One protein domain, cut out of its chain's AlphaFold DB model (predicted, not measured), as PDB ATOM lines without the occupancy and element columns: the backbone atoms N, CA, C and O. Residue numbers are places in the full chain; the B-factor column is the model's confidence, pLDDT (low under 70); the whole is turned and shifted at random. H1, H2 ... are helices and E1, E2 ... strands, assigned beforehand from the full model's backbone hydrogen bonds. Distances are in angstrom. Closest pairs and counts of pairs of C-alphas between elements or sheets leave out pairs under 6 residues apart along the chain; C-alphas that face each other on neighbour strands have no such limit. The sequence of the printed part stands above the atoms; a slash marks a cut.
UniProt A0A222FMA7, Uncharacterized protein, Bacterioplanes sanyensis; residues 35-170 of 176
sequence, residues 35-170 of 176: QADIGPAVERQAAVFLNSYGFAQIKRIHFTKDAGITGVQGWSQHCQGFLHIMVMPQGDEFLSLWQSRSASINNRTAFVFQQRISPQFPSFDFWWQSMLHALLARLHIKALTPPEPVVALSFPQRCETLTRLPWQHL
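What this domain is: This is residues 35 to 170 of the 176 residues of an uncharacterized protein of Bacterioplanes sanyensis (UniProt A0A222FMA7). A strongly twisted sheet of six strands has H1 packed along one face, over its E2 and E3 part, and H2 along the opposite face, over E6 and E4. H3 and the long link after it reach away past one end of the strands and make the length of the whole, while the short H4 and H5 lie near the E5 edge, H5 also touching H1. The printed part has 136 residues, with five named helices and six named strands in the order H1 E1 E2 E3 H2 E4 E5 H3 E6 H4 H5. The sheet's order is E1 - E2 - E3 - E6 - E4 - E5, all antiparallel, and the class is mixed, helices and strands. It is compact, with a radius of gyration of the C-alphas of 15.2 A, and elongated, with spans of 49 by 29 by 27 A.

Where its parts are: H1, residues 38 to 52, begins at C-alpha 38 (163.022, 142.245, 208.013) and is 21.2 A long. E1, residues 56 to 62, E2, residues 70 to 76, and E3, residues 81 to 87, measure 18.1 A, 19.7 A and 20.0 A. H2, residues 95 to 104, measures 14.3 A, and E4, residues 107 to 113, 19.7 A. E5 is residues 116 to 118. H3, residues 123 to 138, is 22.4 A long and ends at C-alpha 138 (157.856, 150.898, 191.578). E6, residues 151 to 156, measures 16.9 A. H4 is residues 161 to 164, and H5, residues 167 to 170, ends at C-alpha 170 (164.454, 148.123, 219.726).

How they stand to each other: E1, E2 and E3 form a meander, each strand the antiparallel neighbour of the one before, with N 59 and O 73 at 3.1 A and N 74 and O 83 at 2.9 A. E6 is the antiparallel neighbour of E3, N 84 to O 154 at 2.8 A, and of E4, N 153 to O 110 at 2.8 A. E4 and E5 are a hairpin, N 111 to O 118 at 2.8 A. E3, H2, E4 and E5, H3, E6 are split strand-helix-strand units, each with another strand between its two, and both crossovers are right-handed. H1 is on the sheet at a height of 7.9 A and runs along the strands; its closest C-alphas to E2 are those of Glu 43 and Gly 71, 6.0 A apart. H2 is on the opposite face at a height of 8.9 A, making three layers, helices on both faces of a sheet; its closest C-alphas to E6 are those of Ser 102 and Ser 154, 6.0 A apart. H3 is not on the sheet. H4 is on it, over none of its strands, and H5 only grazes it. H5 touches H1, the closest C-alphas being those of Phe 49 and Leu 170, 6.0 A apart. In H1, H2 and H3 every O i to N i+4 pair is within hydrogen-bond range; H4 and H5 are too short for such a pair.

The domain as a whole: The C-alphas farthest apart are those of Gln 80 and Leu 139, at 49.4 A. The printed part has no cut. The link from H3 to E6, residues 139 to 150, is long. The mean pLDDT of the printed part is 85.7; residues 35 to 37, 90 to 91 and 142 to 145 are under 70.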
ATOM      1  N   GLN A  35     159.411 141.830 202.901       49.47
ATOM      2  CA  GLN A  35     159.135 141.595 204.327       49.47
ATOM      3  C   GLN A  35     159.869 140.374 204.897       49.47
ATOM      4  O   GLN A  35     160.130 140.324 206.102       49.47
ATOM      5  N   ALA A  36     160.177 139.385 204.049       48.81
ATOM      6  CA  ALA A  36     160.736 138.105 204.481       48.81
ATOM      7  C   ALA A  36     162.085 138.274 205.206       48.81
ATOM      8  O   ALA A  36     162.375 137.525 206.139       48.81
ATOM      9  N   ASP A  37     162.851 139.310 204.851       58.09
ATOM     10  CA  ASP A  37     164.173 139.577 205.429       58.09
ATOM     11  C   ASP A  37     164.150 140.480 206.679       58.09
ATOM     12  O   ASP A  37     165.062 140.409 207.507       58.09
ATOM     13  N   ILE A  38     163.101 141.293 206.883       70.12
ATOM     14  CA  ILE A  38     163.022 142.245 208.013       70.12
ATOM     15  C   ILE A  38     162.667 141.525 209.321       70.12
ATOM     16  O   ILE A  38     163.256 141.804 210.368       70.12
ATOM     17  N   GLY A  39     161.736 140.565 209.266       75.31
ATOM     18  CA  GLY A  39     161.259 139.823 210.439       75.31
ATOM     19  C   GLY A  39     162.392 139.199 211.270       75.31
ATOM     20  O   GLY A  39     162.525 139.527 212.450       75.31
ATOM     21  N   PRO A  40     163.276 138.374 210.674       80.50
ATOM     22  CA  PRO A  40     164.384 137.743 211.395       80.50
ATOM     23  C   PRO A  40     165.421 138.718 211.973       80.50
ATOM     24  O   PRO A  40     166.101 138.388 212.948       80.50
ATOM     25  N   ALA A  41     165.604 139.893 211.364       83.00
ATOM     26  CA  ALA A  41     166.499 140.922 211.888       83.00
ATOM     27  C   ALA A  41     165.897 141.569 213.142       83.00
ATOM     28  O   ALA A  41     166.530 141.559 214.197       83.00
ATOM     29  N   VAL A  42     164.644 142.018 213.061       84.12
ATOM     30  CA  VAL A  42     163.926 142.624 214.193       84.12
ATOM     31  C   VAL A  42     163.730 141.622 215.332       84.12
ATOM     32  O   VAL A  42     163.861 141.990 216.492       84.12
ATOM     33  N   GLU A  43     163.494 140.339 215.046       88.69
ATOM     34  CA  GLU A  43     163.442 139.293 216.078       88.69
ATOM     35  C   GLU A  43     164.772 139.151 216.828       88.69
ATOM     36  O   GLU A  43     164.787 139.057 218.055       88.69
ATOM     37  N   ARG A  44     165.908 139.175 216.121       89.31
ATOM     38  CA  ARG A  44     167.225 139.157 216.773       89.31
ATOM     39  C   ARG A  44     167.429 140.395 217.641       89.31
ATOM     40  O   ARG A  44     167.841 140.257 218.790       89.31
ATOM     41  N   GLN A  45     167.083 141.575 217.131       89.75
ATOM     42  CA  GLN A  45     167.178 142.827 217.884       89.75
ATOM     43  C   GLN A  45     166.273 142.815 219.121       89.75
ATOM     44  O   GLN A  45     166.712 143.181 220.208       89.75
ATOM     45  N   ALA A  46     165.050 142.296 218.994       91.50
ATOM     46  CA  ALA A  46     164.123 142.110 220.101       91.50
ATOM     47  C   ALA A  46     164.691 141.170 221.166       91.50
ATOM     48  O   ALA A  46     164.599 141.469 222.352       91.50
ATOM     49  N   ALA A  47     165.321 140.061 220.774       92.69
ATOM     50  CA  ALA A  47     165.954 139.154 221.726       92.69
ATOM     51  C   ALA A  47     167.090 139.837 222.506       92.69
ATOM     52  O   ALA A  47     167.147 139.704 223.729       92.69
ATOM     53  N   VAL A  48     167.954 140.607 221.833       92.62
ATOM     54  CA  VAL A  48     169.032 141.355 222.503       92.62
ATOM     55  C   VAL A  48     168.463 142.448 223.408       92.62
ATOM     56  O   VAL A  48     168.878 142.548 224.560       92.62
ATOM     57  N   PHE A  49     167.470 143.204 222.932       92.25
ATOM     58  CA  PHE A  49     166.768 144.229 223.705       92.25
ATOM     59  C   PHE A  49     166.169 143.645 224.989       92.25
ATOM     60  O   PHE A  49     166.408 144.143 226.086       92.25
ATOM     61  N   LEU A  50     165.439 142.534 224.896       92.94
ATOM     62  CA  LEU A  50     164.873 141.881 226.075       92.94
ATOM     63  C   LEU A  50     165.958 141.425 227.051       92.94
ATOM     64  O   LEU A  50     165.821 141.633 228.258       92.94
ATOM     65  N   ASN A  51     167.060 140.882 226.539       92.88
ATOM     66  CA  ASN A  51     168.176 140.460 227.374       92.88
ATOM     67  C   ASN A  51     168.811 141.650 228.114       92.88
ATOM     68  O   ASN A  51     169.059 141.562 229.316       92.88
ATOM     69  N   SER A  52     169.006 142.791 227.439       92.19
ATOM     70  CA  SER A  52     169.586 143.994 228.053       92.19
ATOM     71  C   SER A  52     168.706 144.620 229.138       92.19
ATOM     72  O   SER A  52     169.221 145.330 229.998       92.19
ATOM     73  N   TYR A  53     167.400 144.338 229.135       90.88
ATOM     74  CA  TYR A  53     166.444 144.845 230.130       90.88
ATOM     75  C   TYR A  53     165.978 143.776 231.132       90.88
ATOM     76  O   TYR A  53     164.930 143.926 231.761       90.88
ATOM     77  N   GLY A  54     166.761 142.707 231.316       89.88
ATOM     78  CA  GLY A  54     166.573 141.754 232.415       89.88
ATOM     79  C   GLY A  54     165.456 140.730 232.203       89.88
ATOM     80  O   GLY A  54     164.996 140.114 233.167       89.88
ATOM     81  N   PHE A  55     165.008 140.527 230.961       93.88
ATOM     82  CA  PHE A  55     164.137 139.402 230.640       93.88
ATOM     83  C   PHE A  55     164.949 138.103 230.603       93.88
ATOM     84  O   PHE A  55     166.083 138.065 230.133       93.88
ATOM     85  N   ALA A  56     164.345 137.017 231.074       94.69
ATOM     86  CA  ALA A  56     164.933 135.682 231.091       94.69
ATOM     87  C   ALA A  56     164.217 134.748 230.104       94.69
ATOM     88  O   ALA A  56     163.179 135.094 229.545       94.69
ATOM     89  N   GLN A  57     164.739 133.532 229.909       95.31
ATOM     90  CA  GLN A  57     164.109 132.496 229.068       95.31
ATOM     91  C   GLN A  57     163.750 132.988 227.655       95.31
ATOM     92  O   GLN A  57     162.684 132.665 227.115       95.31
ATOM     93  N   ILE A  58     164.634 133.806 227.083       96.00
ATOM     94  CA  ILE A  58     164.415 134.417 225.780       96.00
ATOM     95  C   ILE A  58     164.541 133.337 224.715       96.00
ATOM     96  O   ILE A  58     165.568 132.667 224.617       96.00
ATOM     97  N   LYS A  59     163.487 133.147 223.925       95.06
ATOM     98  CA  LYS A  59     163.492 132.177 222.828       95.06
ATOM     99  C   LYS A  59     162.628 132.646 221.673       95.06
ATOM    100  O   LYS A  59     161.643 133.361 221.866       95.06
ATOM    101  N   ARG A  60     162.979 132.181 220.478       93.06
ATOM    102  CA  ARG A  60     162.124 132.302 219.302       93.06
ATOM    103  C   ARG A  60     160.914 131.383 219.459       93.06
ATOM    104  O   ARG A  60     161.049 130.262 219.952       93.06
ATOM    105  N   ILE A  61     159.739 131.856 219.062       91.25
ATOM    106  CA  ILE A  61     158.493 131.090 219.082       91.25
ATOM    107  C   ILE A  61     157.756 131.202 217.755       91.25
ATOM    108  O   ILE A  61     157.911 132.177 217.024       91.25
ATOM    109  N   HIS A  62     156.933 130.194 217.480       89.44
ATOM    110  CA  HIS A  62     156.032 130.155 216.337       89.44
ATOM    111  C   HIS A  62     154.606 130.401 216.831       89.44
ATOM    112  O   HIS A  62     154.148 129.758 217.779       89.44
ATOM    113  N   PHE A  63     153.909 131.344 216.206       83.75
ATOM    114  CA  PHE A  63     152.515 131.657 216.515       83.75
ATOM    115  C   PHE A  63     151.531 130.848 215.671       83.75
ATOM    116  O   PHE A  63     150.378 130.687 216.068       83.75
ATOM    117  N   THR A  64     151.989 130.302 214.546       80.19
ATOM    118  CA  THR A  64     151.208 129.455 213.643       80.19
ATOM    119  C   THR A  64     151.831 128.067 213.504       80.19
ATOM    120  O   THR A  64     153.032 127.877 213.698       80.19
ATOM    121  N   LYS A  65     150.996 127.070 213.182       78.12
ATOM    122  CA  LYS A  65     151.423 125.664 213.034       78.12
ATOM    123  C   LYS A  65     152.348 125.441 211.840       78.12
ATOM    124  O   LYS A  65     153.205 124.570 211.896       78.12
ATOM    125  N   ASP A  66     152.158 126.219 210.782       76.19
ATOM    126  CA  ASP A  66     152.984 126.217 209.572       76.19
ATOM    127  C   ASP A  66     154.316 126.963 209.754       76.19
ATOM    128  O   ASP A  66     155.079 127.088 208.803       76.19
ATOM    129  N   ALA A  67     154.593 127.470 210.964       71.44
ATOM    130  CA  ALA A  67     155.768 128.270 211.292       71.44
ATOM    131  C   ALA A  67     155.917 129.566 210.470       71.44
ATOM    132  O   ALA A  67     156.963 130.208 210.563       71.44
ATOM    133  N   GLY A  68     154.880 129.982 209.733       74.38
ATOM    134  CA  GLY A  68     154.898 131.184 208.898       74.38
ATOM    135  C   GLY A  68     154.959 132.488 209.694       74.38
ATOM    136  O   GLY A  68     155.438 133.495 209.179       74.38
ATOM    137  N   ILE A  69     154.519 132.475 210.957       80.69
ATOM    138  CA  ILE A  69     154.547 133.649 211.835       80.69
ATOM    139  C   ILE A  69     155.382 133.341 213.062       80.69
ATOM    140  O   ILE A  69     155.024 132.496 213.891       80.69
ATOM    141  N   THR A  70     156.491 134.057 213.180       88.56
ATOM    142  CA  THR A  70     157.443 133.914 214.274       88.56
ATOM    143  C   THR A  70     157.526 135.169 215.124       88.56
ATOM    144  O   THR A  70     156.969 136.222 214.812       88.56
ATOM    145  N   GLY A  71     158.175 135.019 216.268       91.75
ATOM    146  CA  GLY A  71     158.493 136.125 217.144       91.75
ATOM    147  C   GLY A  71     159.392 135.690 218.282       91.75
ATOM    148  O   GLY A  71     159.954 134.593 218.283       91.75
ATOM    149  N   VAL A  72     159.497 136.550 219.282       95.06
ATOM    150  CA  VAL A  72     160.329 136.335 220.464       95.06
ATOM    151  C   VAL A  72     159.446 136.302 221.694       95.06
ATOM    152  O   VAL A  72     158.520 137.100 221.825       95.06
ATOM    153  N   GLN A  73     159.742 135.398 222.621       95.88
ATOM    154  CA  GLN A  73     159.223 135.481 223.978       95.88
ATOM    155  C   GLN A  73     160.347 135.769 224.965       95.88
ATOM    156  O   GLN A  73     161.457 135.279 224.777       95.88
ATOM    157  N   GLY A  74     160.035 136.481 226.043       95.94
ATOM    158  CA  GLY A  74     160.915 136.655 227.196       95.94
ATOM    159  C   GLY A  74     160.107 136.691 228.488       95.94
ATOM    160  O   GLY A  74     159.054 137.322 228.556       95.94
ATOM    161  N   TRP A  75     160.581 135.999 229.518       94.94
ATOM    162  CA  TRP A  75     160.008 136.026 230.859       94.94
ATOM    163  C   TRP A  75     160.433 137.292 231.600       94.94
ATOM    164  O   TRP A  75     161.624 137.581 231.699       94.94
ATOM    165  N   SER A  76     159.474 138.006 232.184       92.56
ATOM    166  CA  SER A  76     159.740 139.123 233.087       92.56
ATOM    167  C   SER A  76     159.393 138.744 234.521       92.56
ATOM    168  O   SER A  76     158.245 138.427 234.830       92.56
ATOM    169  N   GLN A  77     160.383 138.846 235.412       89.69
ATOM    170  CA  GLN A  77     160.190 138.720 236.862       89.69
ATOM    171  C   GLN A  77     159.214 139.786 237.382       89.69
ATOM    172  O   GLN A  77     158.302 139.474 238.143       89.69
ATOM    173  N   HIS A  78     159.354 141.031 236.911       88.94
ATOM    174  CA  HIS A  78     158.515 142.157 237.331       88.94
ATOM    175  C   HIS A  78     157.047 141.986 236.944       88.94
ATOM    176  O   HIS A  78     156.161 142.416 237.674       88.94
ATOM    177  N   CYS A  79     156.795 141.351 235.803       89.38
ATOM    178  CA  CYS A  79     155.442 141.171 235.288       89.38
ATOM    179  C   CYS A  79     154.863 139.784 235.560       89.38
ATOM    180  O   CYS A  79     153.722 139.534 235.179       89.38
ATOM    181  N   GLN A  80     155.641 138.904 236.207       91.50
ATOM    182  CA  GLN A  80     155.288 137.514 236.501       91.50
ATOM    183  C   GLN A  80     154.685 136.791 235.288       91.50
ATOM    184  O   GLN A  80     153.670 136.103 235.384       91.50
ATOM    185  N   GLY A  81     155.288 136.986 234.116       92.62
ATOM    186  CA  GLY A  81     154.741 136.454 232.879       92.62
ATOM    187  C   GLY A  81     155.649 136.637 231.677       92.62
ATOM    188  O   GLY A  81     156.677 137.319 231.728       92.62
ATOM    189  N   PHE A  82     155.238 136.016 230.575       94.62
ATOM    190  CA  PHE A  82     155.906 136.159 229.292       94.62
ATOM    191  C   PHE A  82     155.425 137.411 228.565       94.62
ATOM    192  O   PHE A  82     154.224 137.642 228.408       94.62
ATOM    193  N   LEU A  83     156.387 138.185 228.078       94.94
ATOM    194  CA  LEU A  83     156.193 139.108 226.979       94.94
ATOM    195  C   LEU A  83     156.390 138.337 225.676       94.94
ATOM    196  O   LEU A  83     157.408 137.667 225.506       94.94
ATOM    197  N   HIS A  84     155.446 138.470 224.754       95.25
ATOM    198  CA  HIS A  84     155.594 138.038 223.372       95.25
ATOM    199  C   HIS A  84     155.746 139.259 222.469       95.25
ATOM    200  O   HIS A  84     154.989 140.223 222.601       95.25
ATOM    201  N   ILE A  85     156.694 139.186 221.545       94.06
ATOM    202  CA  ILE A  85     156.985 140.190 220.526       94.06
ATOM    203  C   ILE A  85     156.821 139.529 219.163       94.06
ATOM    204  O   ILE A  85     157.358 138.446 218.940       94.06
ATOM    205  N   MET A  86     156.098 140.178 218.259       91.69
ATOM    206  CA  MET A  86     155.877 139.723 216.889       91.69
ATOM    207  C   MET A  86     156.037 140.901 215.934       91.69
ATOM    208  O   MET A  86     155.521 141.983 216.201       91.69
ATOM    209  N   VAL A  87     156.711 140.698 214.807       88.81
ATOM    210  CA  VAL A  87     156.694 141.682 213.720       88.81
ATOM    211  C   VAL A  87     155.386 141.525 212.959       88.81
ATOM    212  O   VAL A  87     155.062 140.428 212.503       88.81
ATOM    213  N   MET A  88     154.615 142.602 212.837       86.81
ATOM    214  CA  MET A  88     153.374 142.572 212.075       86.81
ATOM    215  C   MET A  88     153.688 142.472 210.573       86.81
ATOM    216  O   MET A  88     154.534 143.215 210.062       86.81
ATOM    217  N   PRO A  89     153.016 141.572 209.842       77.12
ATOM    218  CA  PRO A  89     153.077 141.558 208.385       77.12
ATOM    219  C   PRO A  89     152.406 142.810 207.790       77.12
ATOM    220  O   PRO A  89     151.751 143.582 208.490       77.12
ATOM    221  N   GLN A  90     152.595 143.027 206.485       66.88
ATOM    222  CA  GLN A  90     152.054 144.170 205.744       66.88
ATOM    223  C   GLN A  90     150.519 144.105 205.615       66.88
ATOM    224  O   GLN A  90     149.976 143.658 204.606       66.88
ATOM    225  N   GLY A  91     149.837 144.593 206.647       65.94
ATOM    226  CA  GLY A  91     148.393 144.788 206.696       65.94
ATOM    227  C   GLY A  91     147.834 144.583 208.105       65.94
ATOM    228  O   GLY A  91     148.568 144.317 209.061       65.94
ATOM    229  N   ASP A  92     146.531 144.788 208.261       71.81
ATOM    230  CA  ASP A  92     145.816 144.635 209.529       71.81
ATOM    231  C   ASP A  92     145.179 143.245 209.681       71.81
ATOM    232  O   ASP A  92     144.556 142.959 210.707       71.81
ATOM    233  N   GLU A  93     145.387 142.335 208.722       73.12
ATOM    234  CA  GLU A  93     144.719 141.030 208.677       73.12
ATOM    235  C   GLU A  93     145.082 140.161 209.895       73.12
ATOM    236  O   GLU A  93     144.287 139.346 210.363       73.12
ATOM    237  N   PHE A  94     146.269 140.382 210.464       82.19
ATOM    238  CA  PHE A  94     146.757 139.671 211.646       82.19
ATOM    239  C   PHE A  94     146.428 140.350 212.974       82.19
ATOM    240  O   PHE A  94     146.651 139.757 214.033       82.19
ATOM    241  N   LEU A  95     145.874 141.563 212.949       88.56
ATOM    242  CA  LEU A  95     145.565 142.320 214.158       88.56
ATOM    243  C   LEU A  95     144.545 141.583 215.031       88.56
ATOM    244  O   LEU A  95     144.772 141.379 216.225       88.56
ATOM    245  N   SER A  96     143.443 141.148 214.422       87.62
ATOM    246  CA  SER A  96     142.359 140.446 215.115       87.62
ATOM    247  C   SER A  96     142.827 139.103 215.684       87.62
ATOM    248  O   SER A  96     142.520 138.769 216.830       87.62
ATOM    249  N   LEU A  97     143.645 138.367 214.926       87.94
ATOM    250  CA  LEU A  97     144.251 137.107 215.358       87.94
ATOM    251  C   LEU A  97     145.198 137.316 216.545       87.94
ATOM    252  O   LEU A  97     145.132 136.575 217.528       87.94
ATOM    253  N   TRP A  98     146.042 138.349 216.494       91.25
ATOM    254  CA  TRP A  98     146.957 138.691 217.581       91.25
ATOM    255  C   TRP A  98     146.220 139.059 218.870       91.25
ATOM    256  O   TRP A  98     146.565 138.577 219.956       91.25
ATOM    257  N   GLN A  99     145.188 139.895 218.752       92.62
ATOM    258  CA  GLN A  99     144.355 140.318 219.873       92.62
ATOM    259  C   GLN A  99     143.591 139.138 220.474       92.62
ATOM    260  O   GLN A  99     143.629 138.952 221.689       92.62
ATOM    261  N   SER A 100     142.971 138.299 219.641       91.44
ATOM    262  CA  SER A 100     142.245 137.103 220.082       91.44
ATOM    263  C   SER A 100     143.163 136.120 220.812       91.44
ATOM    264  O   SER A 100     142.865 135.697 221.932       91.44
ATOM    265  N   ARG A 101     144.342 135.834 220.244       91.12
ATOM    266  CA  ARG A 101     145.354 134.989 220.887       91.12
ATOM    267  C   ARG A 101     145.783 135.565 222.231       91.12
ATOM    268  O   ARG A 101     145.839 134.833 223.216       91.12
ATOM    269  N   SER A 102     146.080 136.858 222.290       93.12
ATOM    270  CA  SER A 102     146.509 137.509 223.530       93.12
ATOM    271  C   SER A 102     145.415 137.482 224.595       93.12
ATOM    272  O   SER A 102     145.693 137.150 225.744       93.12
ATOM    273  N   ALA A 103     144.164 137.732 224.210       93.38
ATOM    274  CA  ALA A 103     143.021 137.640 225.109       93.38
ATOM    275  C   ALA A 103     142.833 136.215 225.659       93.38
ATOM    276  O   ALA A 103     142.567 136.061 226.849       93.38
ATOM    277  N   SER A 104     143.051 135.178 224.840       93.62
ATOM    278  CA  SER A 104     142.915 133.771 225.263       93.62
ATOM    279  C   SER A 104     143.867 133.361 226.394       93.62
ATOM    280  O   SER A 104     143.555 132.455 227.162       93.62
ATOM    281  N   ILE A 105     144.999 134.057 226.532       91.62
ATOM    282  CA  ILE A 105     145.978 133.858 227.611       91.62
ATOM    283  C   ILE A 105     145.922 134.972 228.667       91.62
ATOM    284  O   ILE A 105     146.860 135.139 229.440       91.62
ATOM    285  N   ASN A 106     144.829 135.744 228.701       93.62
ATOM    286  CA  ASN A 106     144.620 136.878 229.602       93.62
ATOM    287  C   ASN A 106     145.745 137.933 229.542       93.62
ATOM    288  O   ASN A 106     146.132 138.516 230.555       93.62
ATOM    289  N   ASN A 107     146.257 138.207 228.345       94.50
ATOM    290  CA  ASN A 107     147.236 139.258 228.090       94.50
ATOM    291  C   ASN A 107     146.581 140.505 227.476       94.50
ATOM    292  O   ASN A 107     145.538 140.433 226.826       94.50
ATOM    293  N   ARG A 108     147.231 141.658 227.657       93.94
ATOM    294  CA  ARG A 108     146.981 142.886 226.890       93.94
ATOM    295  C   ARG A 108     147.906 142.951 225.688       93.94
ATOM    296  O   ARG A 108     148.973 142.339 225.690       93.94
ATOM    297  N   THR A 109     147.501 143.733 224.694       94.94
ATOM    298  CA  THR A 109     148.307 144.021 223.509       94.94
ATOM    299  C   THR A 109     148.720 145.482 223.456       94.94
ATOM    300  O   THR A 109     147.960 146.358 223.865       94.94
ATOM    301  N   ALA A 110     149.895 145.740 222.896       94.44
ATOM    302  CA  ALA A 110     150.330 147.066 222.473       94.44
ATOM    303  C   ALA A 110     151.127 146.946 221.172       94.44
ATOM    304  O   ALA A 110     151.492 145.844 220.763       94.44
ATOM    305  N   PHE A 111     151.398 148.074 220.534       93.56
ATOM    306  CA  PHE A 111     152.092 148.156 219.259       93.56
ATOM    307  C   PHE A 111     153.195 149.199 219.364       93.56
ATOM    308  O   PHE A 111     152.960 150.289 219.881       93.56
ATOM    309  N   VAL A 112     154.389 148.857 218.894       92.75
ATOM    310  CA  VAL A 112     155.507 149.783 218.730       92.75
ATOM    311  C   VAL A 112     155.601 150.137 217.255       92.75
ATOM    312  O   VAL A 112     155.691 149.249 216.406       92.75
ATOM    313  N   PHE A 113     155.550 151.429 216.959       90.69
ATOM    314  CA  PHE A 113     155.695 151.966 215.613       90.69
ATOM    315  C   PHE A 113     156.247 153.382 215.695       90.69
ATOM    316  O   PHE A 113     155.811 154.160 216.549       90.69
ATOM    317  N   GLN A 114     157.214 153.707 214.837       87.69
ATOM    318  CA  GLN A 114     157.919 154.990 214.866       87.69
ATOM    319  C   GLN A 114     158.456 155.304 216.261       87.69
ATOM    320  O   GLN A 114     158.248 156.394 216.801       87.69
ATOM    321  N   GLN A 115     159.085 154.300 216.879       85.31
ATOM    322  CA  GLN A 115     159.684 154.404 218.213       85.31
ATOM    323  C   GLN A 115     158.693 154.738 219.350       85.31
ATOM    324  O   GLN A 115     159.109 155.047 220.467       85.31
ATOM    325  N   ARG A 116     157.378 154.671 219.104       88.25
ATOM    326  CA  ARG A 116     156.330 154.954 220.093       88.25
ATOM    327  C   ARG A 116     155.509 153.710 220.375       88.25
ATOM    328  O   ARG A 116     155.124 152.994 219.457       88.25
ATOM    329  N   ILE A 117     155.204 153.488 221.652       91.56
ATOM    330  CA  ILE A 117     154.264 152.451 222.080       91.56
ATOM    331  C   ILE A 117     152.839 153.016 222.130       91.56
ATOM    332  O   ILE A 117     152.599 154.078 222.699       91.56
ATOM    333  N   SER A 118     151.887 152.288 221.554       91.81
ATOM    334  CA  SER A 118     150.463 152.622 221.544       91.81
ATOM    335  C   SER A 118     149.621 151.383 221.865       91.81
ATOM    336  O   SER A 118     149.952 150.284 221.420       91.81
ATOM    337  N   PRO A 119     148.505 151.513 222.605       91.69
ATOM    338  CA  PRO A 119     147.548 150.416 222.757       91.69
ATOM    339  C   PRO A 119     146.783 150.115 221.456       91.69
ATOM    340  O   PRO A 119     146.170 149.057 221.331       91.69
ATOM    341  N   GLN A 120     146.800 151.041 220.495       92.12
ATOM    342  CA  GLN A 120     146.076 150.950 219.232       92.12
ATOM    343  C   GLN A 120     147.045 150.686 218.084       92.12
ATOM    344  O   GLN A 120     148.123 151.277 218.023       92.12
ATOM    345  N   PHE A 121     146.642 149.806 217.169       91.50
ATOM    346  CA  PHE A 121     147.398 149.552 215.952       91.50
ATOM    347  C   PHE A 121     147.378 150.808 215.062       91.50
ATOM    348  O   PHE A 121     146.295 151.353 214.834       91.50
ATOM    349  N   PRO A 122     148.533 151.275 214.555       89.75
ATOM    350  CA  PRO A 122     148.638 152.497 213.756       89.75
ATOM    351  C   PRO A 122     148.196 152.247 212.305       89.75
ATOM    352  O   PRO A 122     148.981 152.398 211.373       89.75
ATOM    353  N   SER A 123     146.944 151.821 212.112       85.62
ATOM    354  CA  SER A 123     146.438 151.305 210.832       85.62
ATOM    355  C   SER A 123     146.664 152.269 209.673       85.62
ATOM    356  O   SER A 123     147.278 151.891 208.680       85.62
ATOM    357  N   PHE A 124     146.204 153.514 209.810       85.69
ATOM    358  CA  PHE A 124     146.281 154.509 208.746       85.69
ATOM    359  C   PHE A 124     147.724 154.904 208.423       85.69
ATOM    360  O   PHE A 124     148.113 154.861 207.259       85.69
ATOM    361  N   ASP A 125     148.528 155.239 209.437       87.06
ATOM    362  CA  ASP A 125     149.903 155.708 209.233       87.06
ATOM    363  C   ASP A 125     150.796 154.615 208.642       87.06
ATOM    364  O   ASP A 125     151.550 154.867 207.700       87.06
ATOM    365  N   PHE A 126     150.678 153.387 209.155       85.56
ATOM    366  CA  PHE A 126     151.411 152.238 208.637       85.56
ATOM    367  C   PHE A 126     150.988 151.898 207.207       85.56
ATOM    368  O   PHE A 126     151.845 151.703 206.340       85.56
ATOM    369  N   TRP A 127     149.678 151.872 206.936       84.06
ATOM    370  CA  TRP A 127     149.150 151.625 205.596       84.06
ATOM    371  C   TRP A 127     149.616 152.690 204.602       84.06
ATOM    372  O   TRP A 127     150.104 152.351 203.526       84.06
ATOM    373  N   TRP A 128     149.527 153.970 204.973       84.00
ATOM    374  CA  TRP A 128     149.916 155.085 204.117       84.00
ATOM    375  C   TRP A 128     151.408 155.052 203.777       84.00
ATOM    376  O   TRP A 128     151.772 155.177 202.608       84.00
ATOM    377  N   GLN A 129     152.275 154.830 204.770       84.31
ATOM    378  CA  GLN A 129     153.723 154.735 204.552       84.31
ATOM    379  C   GLN A 129     154.098 153.527 203.699       84.31
ATOM    380  O   GLN A 129     154.913 153.657 202.787       84.31
ATOM    381  N   SER A 130     153.470 152.378 203.949       79.00
ATOM    382  CA  SER A 130     153.694 151.165 203.159       79.00
ATOM    383  C   SER A 130     153.245 151.351 201.710       79.00
ATOM    384  O   SER A 130     153.984 151.019 200.786       79.00
ATOM    385  N   MET A 131     152.071 151.952 201.495       80.75
ATOM    386  CA  MET A 131     151.552 152.250 200.160       80.75
ATOM    387  C   MET A 131     152.445 153.244 199.411       80.75
ATOM    388  O   MET A 131     152.757 153.026 198.240       80.75
ATOM    389  N   LEU A 132     152.866 154.327 200.070       82.44
ATOM    390  CA  LEU A 132     153.749 155.325 199.471       82.44
ATOM    391  C   LEU A 132     155.105 154.709 199.112       82.44
ATOM    392  O   LEU A 132     155.597 154.929 198.008       82.44
ATOM    393  N   HIS A 133     155.684 153.912 200.012       81.25
ATOM    394  CA  HIS A 133     156.939 153.216 199.759       81.25
ATOM    395  C   HIS A 133     156.833 152.281 198.549       81.25
ATOM    396  O   HIS A 133     157.654 152.389 197.644       81.25
ATOM    397  N   ALA A 134     155.794 151.443 198.479       76.56
ATOM    398  CA  ALA A 134     155.561 150.548 197.342       76.56
ATOM    399  C   ALA A 134     155.385 151.319 196.018       76.56
ATOM    400  O   ALA A 134     155.981 150.981 194.993       76.56
ATOM    401  N   LEU A 135     154.620 152.418 196.030       79.06
ATOM    402  CA  LEU A 135     154.448 153.272 194.850       79.06
ATOM    403  C   LEU A 135     155.791 153.841 194.368       79.06
ATOM    404  O   LEU A 135     156.096 153.795 193.176       79.06
ATOM    405  N   LEU A 136     156.595 154.374 195.286       79.88
ATOM    406  CA  LEU A 136     157.884 154.992 194.973       79.88
ATOM    407  C   LEU A 136     158.926 153.971 194.518       79.88
ATOM    408  O   LEU A 136     159.637 154.228 193.542       79.88
ATOM    409  N   ALA A 137     158.981 152.811 195.177       77.06
ATOM    410  CA  ALA A 137     159.823 151.690 194.783       77.06
ATOM    411  C   ALA A 137     159.535 151.290 193.331       77.06
ATOM    412  O   ALA A 137     160.457 151.174 192.521       77.06
ATOM    413  N   ARG A 138     158.256 151.212 192.952       74.12
ATOM    414  CA  ARG A 138     157.856 150.898 191.578       74.12
ATOM    415  C   ARG A 138     158.152 152.001 190.567       74.12
ATOM    416  O   ARG A 138     158.452 151.713 189.408       74.12
ATOM    417  N   LEU A 139     158.118 153.262 190.986       82.00
ATOM    418  CA  LEU A 139     158.590 154.386 190.172       82.00
ATOM    419  C   LEU A 139     160.129 154.452 190.091       82.00
ATOM    420  O   LEU A 139     160.660 155.376 189.480       82.00
ATOM    421  N   HIS A 140     160.844 153.476 190.666       79.44
ATOM    422  CA  HIS A 140     162.307 153.405 190.729       79.44
ATOM    423  C   HIS A 140     162.938 154.633 191.407       79.44
ATOM    424  O   HIS A 140     164.090 154.996 191.147       79.44
ATOM    425  N   ILE A 141     162.193 155.273 192.311       78.69
ATOM    426  CA  ILE A 141     162.658 156.417 193.089       78.69
ATOM    427  C   ILE A 141     163.442 155.870 194.285       78.69
ATOM    428  O   ILE A 141     162.879 155.480 195.302       78.69
ATOM    429  N   LYS A 142     164.774 155.844 194.156       65.88
ATOM    430  CA  LYS A 142     165.717 155.242 195.122       65.88
ATOM    431  C   LYS A 142     165.811 155.938 196.492       65.88
ATOM    432  O   LYS A 142     166.600 155.509 197.323       65.88
ATOM    433  N   ALA A 143     165.081 157.028 196.722       56.50
ATOM    434  CA  ALA A 143     165.379 157.961 197.810       56.50
ATOM    435  C   ALA A 143     164.639 157.711 199.137       56.50
ATOM    436  O   ALA A 143     164.862 158.479 200.069       56.50
ATOM    437  N   LEU A 144     163.772 156.696 199.261       63.91
ATOM    438  CA  LEU A 144     163.055 156.468 200.522       63.91
ATOM    439  C   LEU A 144     163.541 155.252 201.301       63.91
ATOM    440  O   LEU A 144     163.544 154.125 200.807       63.91
ATOM    441  N   THR A 145     163.848 155.515 202.569       68.19
ATOM    442  CA  THR A 145     163.976 154.520 203.628       68.19
ATOM    443  C   THR A 145     162.721 153.635 203.651       68.19
ATOM    444  O   THR A 145     161.609 154.164 203.525       68.19
ATOM    445  N   PRO A 146     162.860 152.303 203.783       70.31
ATOM    446  CA  PRO A 146     161.710 151.430 203.979       70.31
ATOM    447  C   PRO A 146     160.908 151.851 205.220       70.31
ATOM    448  O   PRO A 146     161.497 152.363 206.179       70.31
ATOM    449  N   PRO A 147     159.575 151.670 205.208       76.25
ATOM    450  CA  PRO A 147     158.743 151.979 206.361       76.25
ATOM    451  C   PRO A 147     159.192 151.140 207.560       76.25
ATOM    452  O   PRO A 147     159.514 149.958 207.424       76.25
ATOM    453  N   GLU A 148     159.206 151.757 208.742       81.19
ATOM    454  CA  GLU A 148     159.511 151.048 209.984       81.19
ATOM    455  C   GLU A 148     158.458 149.948 210.210       81.19
ATOM    456  O   GLU A 148     157.260 150.192 210.025       81.19
ATOM    457  N   PRO A 149     158.854 148.722 210.582       85.88
ATOM    458  CA  PRO A 149     157.890 147.662 210.829       85.88
ATOM    459  C   PRO A 149     157.087 147.951 212.101       85.88
ATOM    460  O   PRO A 149     157.623 148.421 213.105       85.88
ATOM    461  N   VAL A 150     155.800 147.597 212.097       89.75
ATOM    462  CA  VAL A 150     155.005 147.596 213.331       89.75
ATOM    463  C   VAL A 150     155.356 146.352 214.137       89.75
ATOM    464  O   VAL A 150     155.275 145.229 213.639       89.75
ATOM    465  N   VAL A 151     155.702 146.533 215.406       92.12
ATOM    466  CA  VAL A 151     155.984 145.433 216.330       92.12
ATOM    467  C   VAL A 151     154.825 145.285 217.306       92.12
ATOM    468  O   VAL A 151     154.510 146.195 218.068       92.12
ATOM    469  N   ALA A 152     154.179 144.127 217.293       94.00
ATOM    470  CA  ALA A 152     153.105 143.787 218.204       94.00
ATOM    471  C   ALA A 152     153.648 143.149 219.487       94.00
ATOM    472  O   ALA A 152     154.500 142.260 219.465       94.00
ATOM    473  N   LEU A 153     153.112 143.597 220.616       94.88
ATOM    474  CA  LEU A 153     153.457 143.162 221.963       94.88
ATOM    475  C   LEU A 153     152.248 142.482 222.608       94.88
ATOM    476  O   LEU A 153     151.109 142.907 222.403       94.88
ATOM    477  N   SER A 154     152.488 141.437 223.397       95.38
ATOM    478  CA  SER A 154     151.475 140.739 224.198       95.38
ATOM    479  C   SER A 154     152.044 140.396 225.562       95.38
ATOM    480  O   SER A 154     153.090 139.755 225.649       95.38
ATOM    481  N   PHE A 155     151.377 140.835 226.626       94.69
ATOM    482  CA  PHE A 155     151.933 140.805 227.978       94.69
ATOM    483  C   PHE A 155     150.867 140.766 229.084       94.69
ATOM    484  O   PHE A 155     149.716 141.126 228.831       94.69
ATOM    485  N   PRO A 156     151.227 140.380 230.325       94.06
ATOM    486  CA  PRO A 156     150.276 140.282 231.432       94.06
ATOM    487  C   PRO A 156     149.563 141.603 231.746       94.06
ATOM    488  O   PRO A 156     150.173 142.672 231.743       94.06
ATOM    489  N   GLN A 157     148.278 141.534 232.112       89.31
ATOM    490  CA  GLN A 157     147.401 142.700 232.346       89.31
ATOM    491  C   GLN A 157     147.959 143.750 233.322       89.31
ATOM    492  O   GLN A 157     147.649 144.931 233.186       89.31
ATOM    493  N   ARG A 158     148.751 143.322 234.313       86.25
ATOM    494  CA  ARG A 158     149.281 144.163 235.403       86.25
ATOM    495  C   ARG A 158     150.731 144.620 235.183       86.25
ATOM    496  O   ARG A 158     151.367 145.107 236.109       86.25
ATOM    497  N   CYS A 159     151.276 144.438 233.983       87.94
ATOM    498  CA  CYS A 159     152.668 144.763 233.685       87.94
ATOM    499  C   CYS A 159     152.846 146.251 233.345       87.94
ATOM    500  O   CYS A 159     152.785 146.642 232.179       87.94
ATOM    501  N   GLU A 160     153.091 147.092 234.351       82.94
ATOM    502  CA  GLU A 160     153.375 148.523 234.138       82.94
ATOM    503  C   GLU A 160     154.794 148.792 233.622       82.94
ATOM    504  O   GLU A 160     155.040 149.806 232.976       82.94
ATOM    505  N   THR A 161     155.741 147.885 233.873       80.81
ATOM    506  CA  THR A 161     157.144 148.059 233.466       80.81
ATOM    507  C   THR A 161     157.296 148.189 231.949       80.81
ATOM    508  O   THR A 161     158.193 148.885 231.482       80.81
ATOM    509  N   LEU A 162     156.395 147.583 231.170       82.19
ATOM    510  CA  LEU A 162     156.459 147.607 229.707       82.19
ATOM    511  C   LEU A 162     156.266 148.990 229.100       82.19
ATOM    512  O   LEU A 162     156.885 149.283 228.082       82.19
ATOM    513  N   THR A 163     155.457 149.861 229.701       77.12
ATOM    514  CA  THR A 163     155.274 151.222 229.168       77.12
ATOM    515  C   THR A 163     156.495 152.108 229.409       77.12
ATOM    516  O   THR A 163     156.618 153.149 228.774       77.12
ATOM    517  N   ARG A 164     157.408 151.689 230.297       84.81
ATOM    518  CA  ARG A 164     158.638 152.413 230.655       84.81
ATOM    519  C   ARG A 164     159.879 151.901 229.931       84.81
ATOM    520  O   ARG A 164     160.935 152.513 230.056       84.81
ATOM    521  N   LEU A 165     159.776 150.779 229.214       88.19
ATOM    522  CA  LEU A 165     160.895 150.292 228.418       88.19
ATOM    523  C   LEU A 165     161.192 151.278 227.283       88.19
ATOM    524  O   LEU A 165     160.264 151.833 226.690       88.19
ATOM    525  N   PRO A 166     162.472 151.497 226.958       89.62
ATOM    526  CA  PRO A 166     162.853 152.486 225.969       89.62
ATOM    527  C   PRO A 166     162.763 151.858 224.569       89.62
ATOM    528  O   PRO A 166     163.763 151.501 223.952       89.62
ATOM    529  N   TRP A 167     161.531 151.680 224.082       88.44
ATOM    530  CA  TRP A 167     161.210 150.989 222.825       88.44
ATOM    531  C   TRP A 167     161.890 151.574 221.589       88.44
ATOM    532  O   TRP A 167     162.092 150.849 220.620       88.44
ATOM    533  N   GLN A 168     162.314 152.837 221.633       83.50
ATOM    534  CA  GLN A 168     163.136 153.441 220.588       83.50
ATOM    535  C   GLN A 168     164.448 152.679 220.348       83.50
ATOM    536  O   GLN A 168     164.948 152.664 219.228       83.50
ATOM    537  N   HIS A 169     164.977 151.987 221.363       85.00
ATOM    538  CA  HIS A 169     166.211 151.223 221.220       85.00
ATOM    539  C   HIS A 169     166.006 149.899 220.489       85.00
ATOM    540  O   HIS A 169     166.986 149.349 219.995       85.00
ATOM    541  N   LEU A 170     164.766 149.405 220.364       84.12
ATOM    542  CA  LEU A 170     164.454 148.123 219.726       84.12
ATOM    543  C   LEU A 170     165.039 148.017 218.314       84.12
ATOM    544  O   LEU A 170     165.515 146.955 217.939       84.12
TER     545      LEU A 170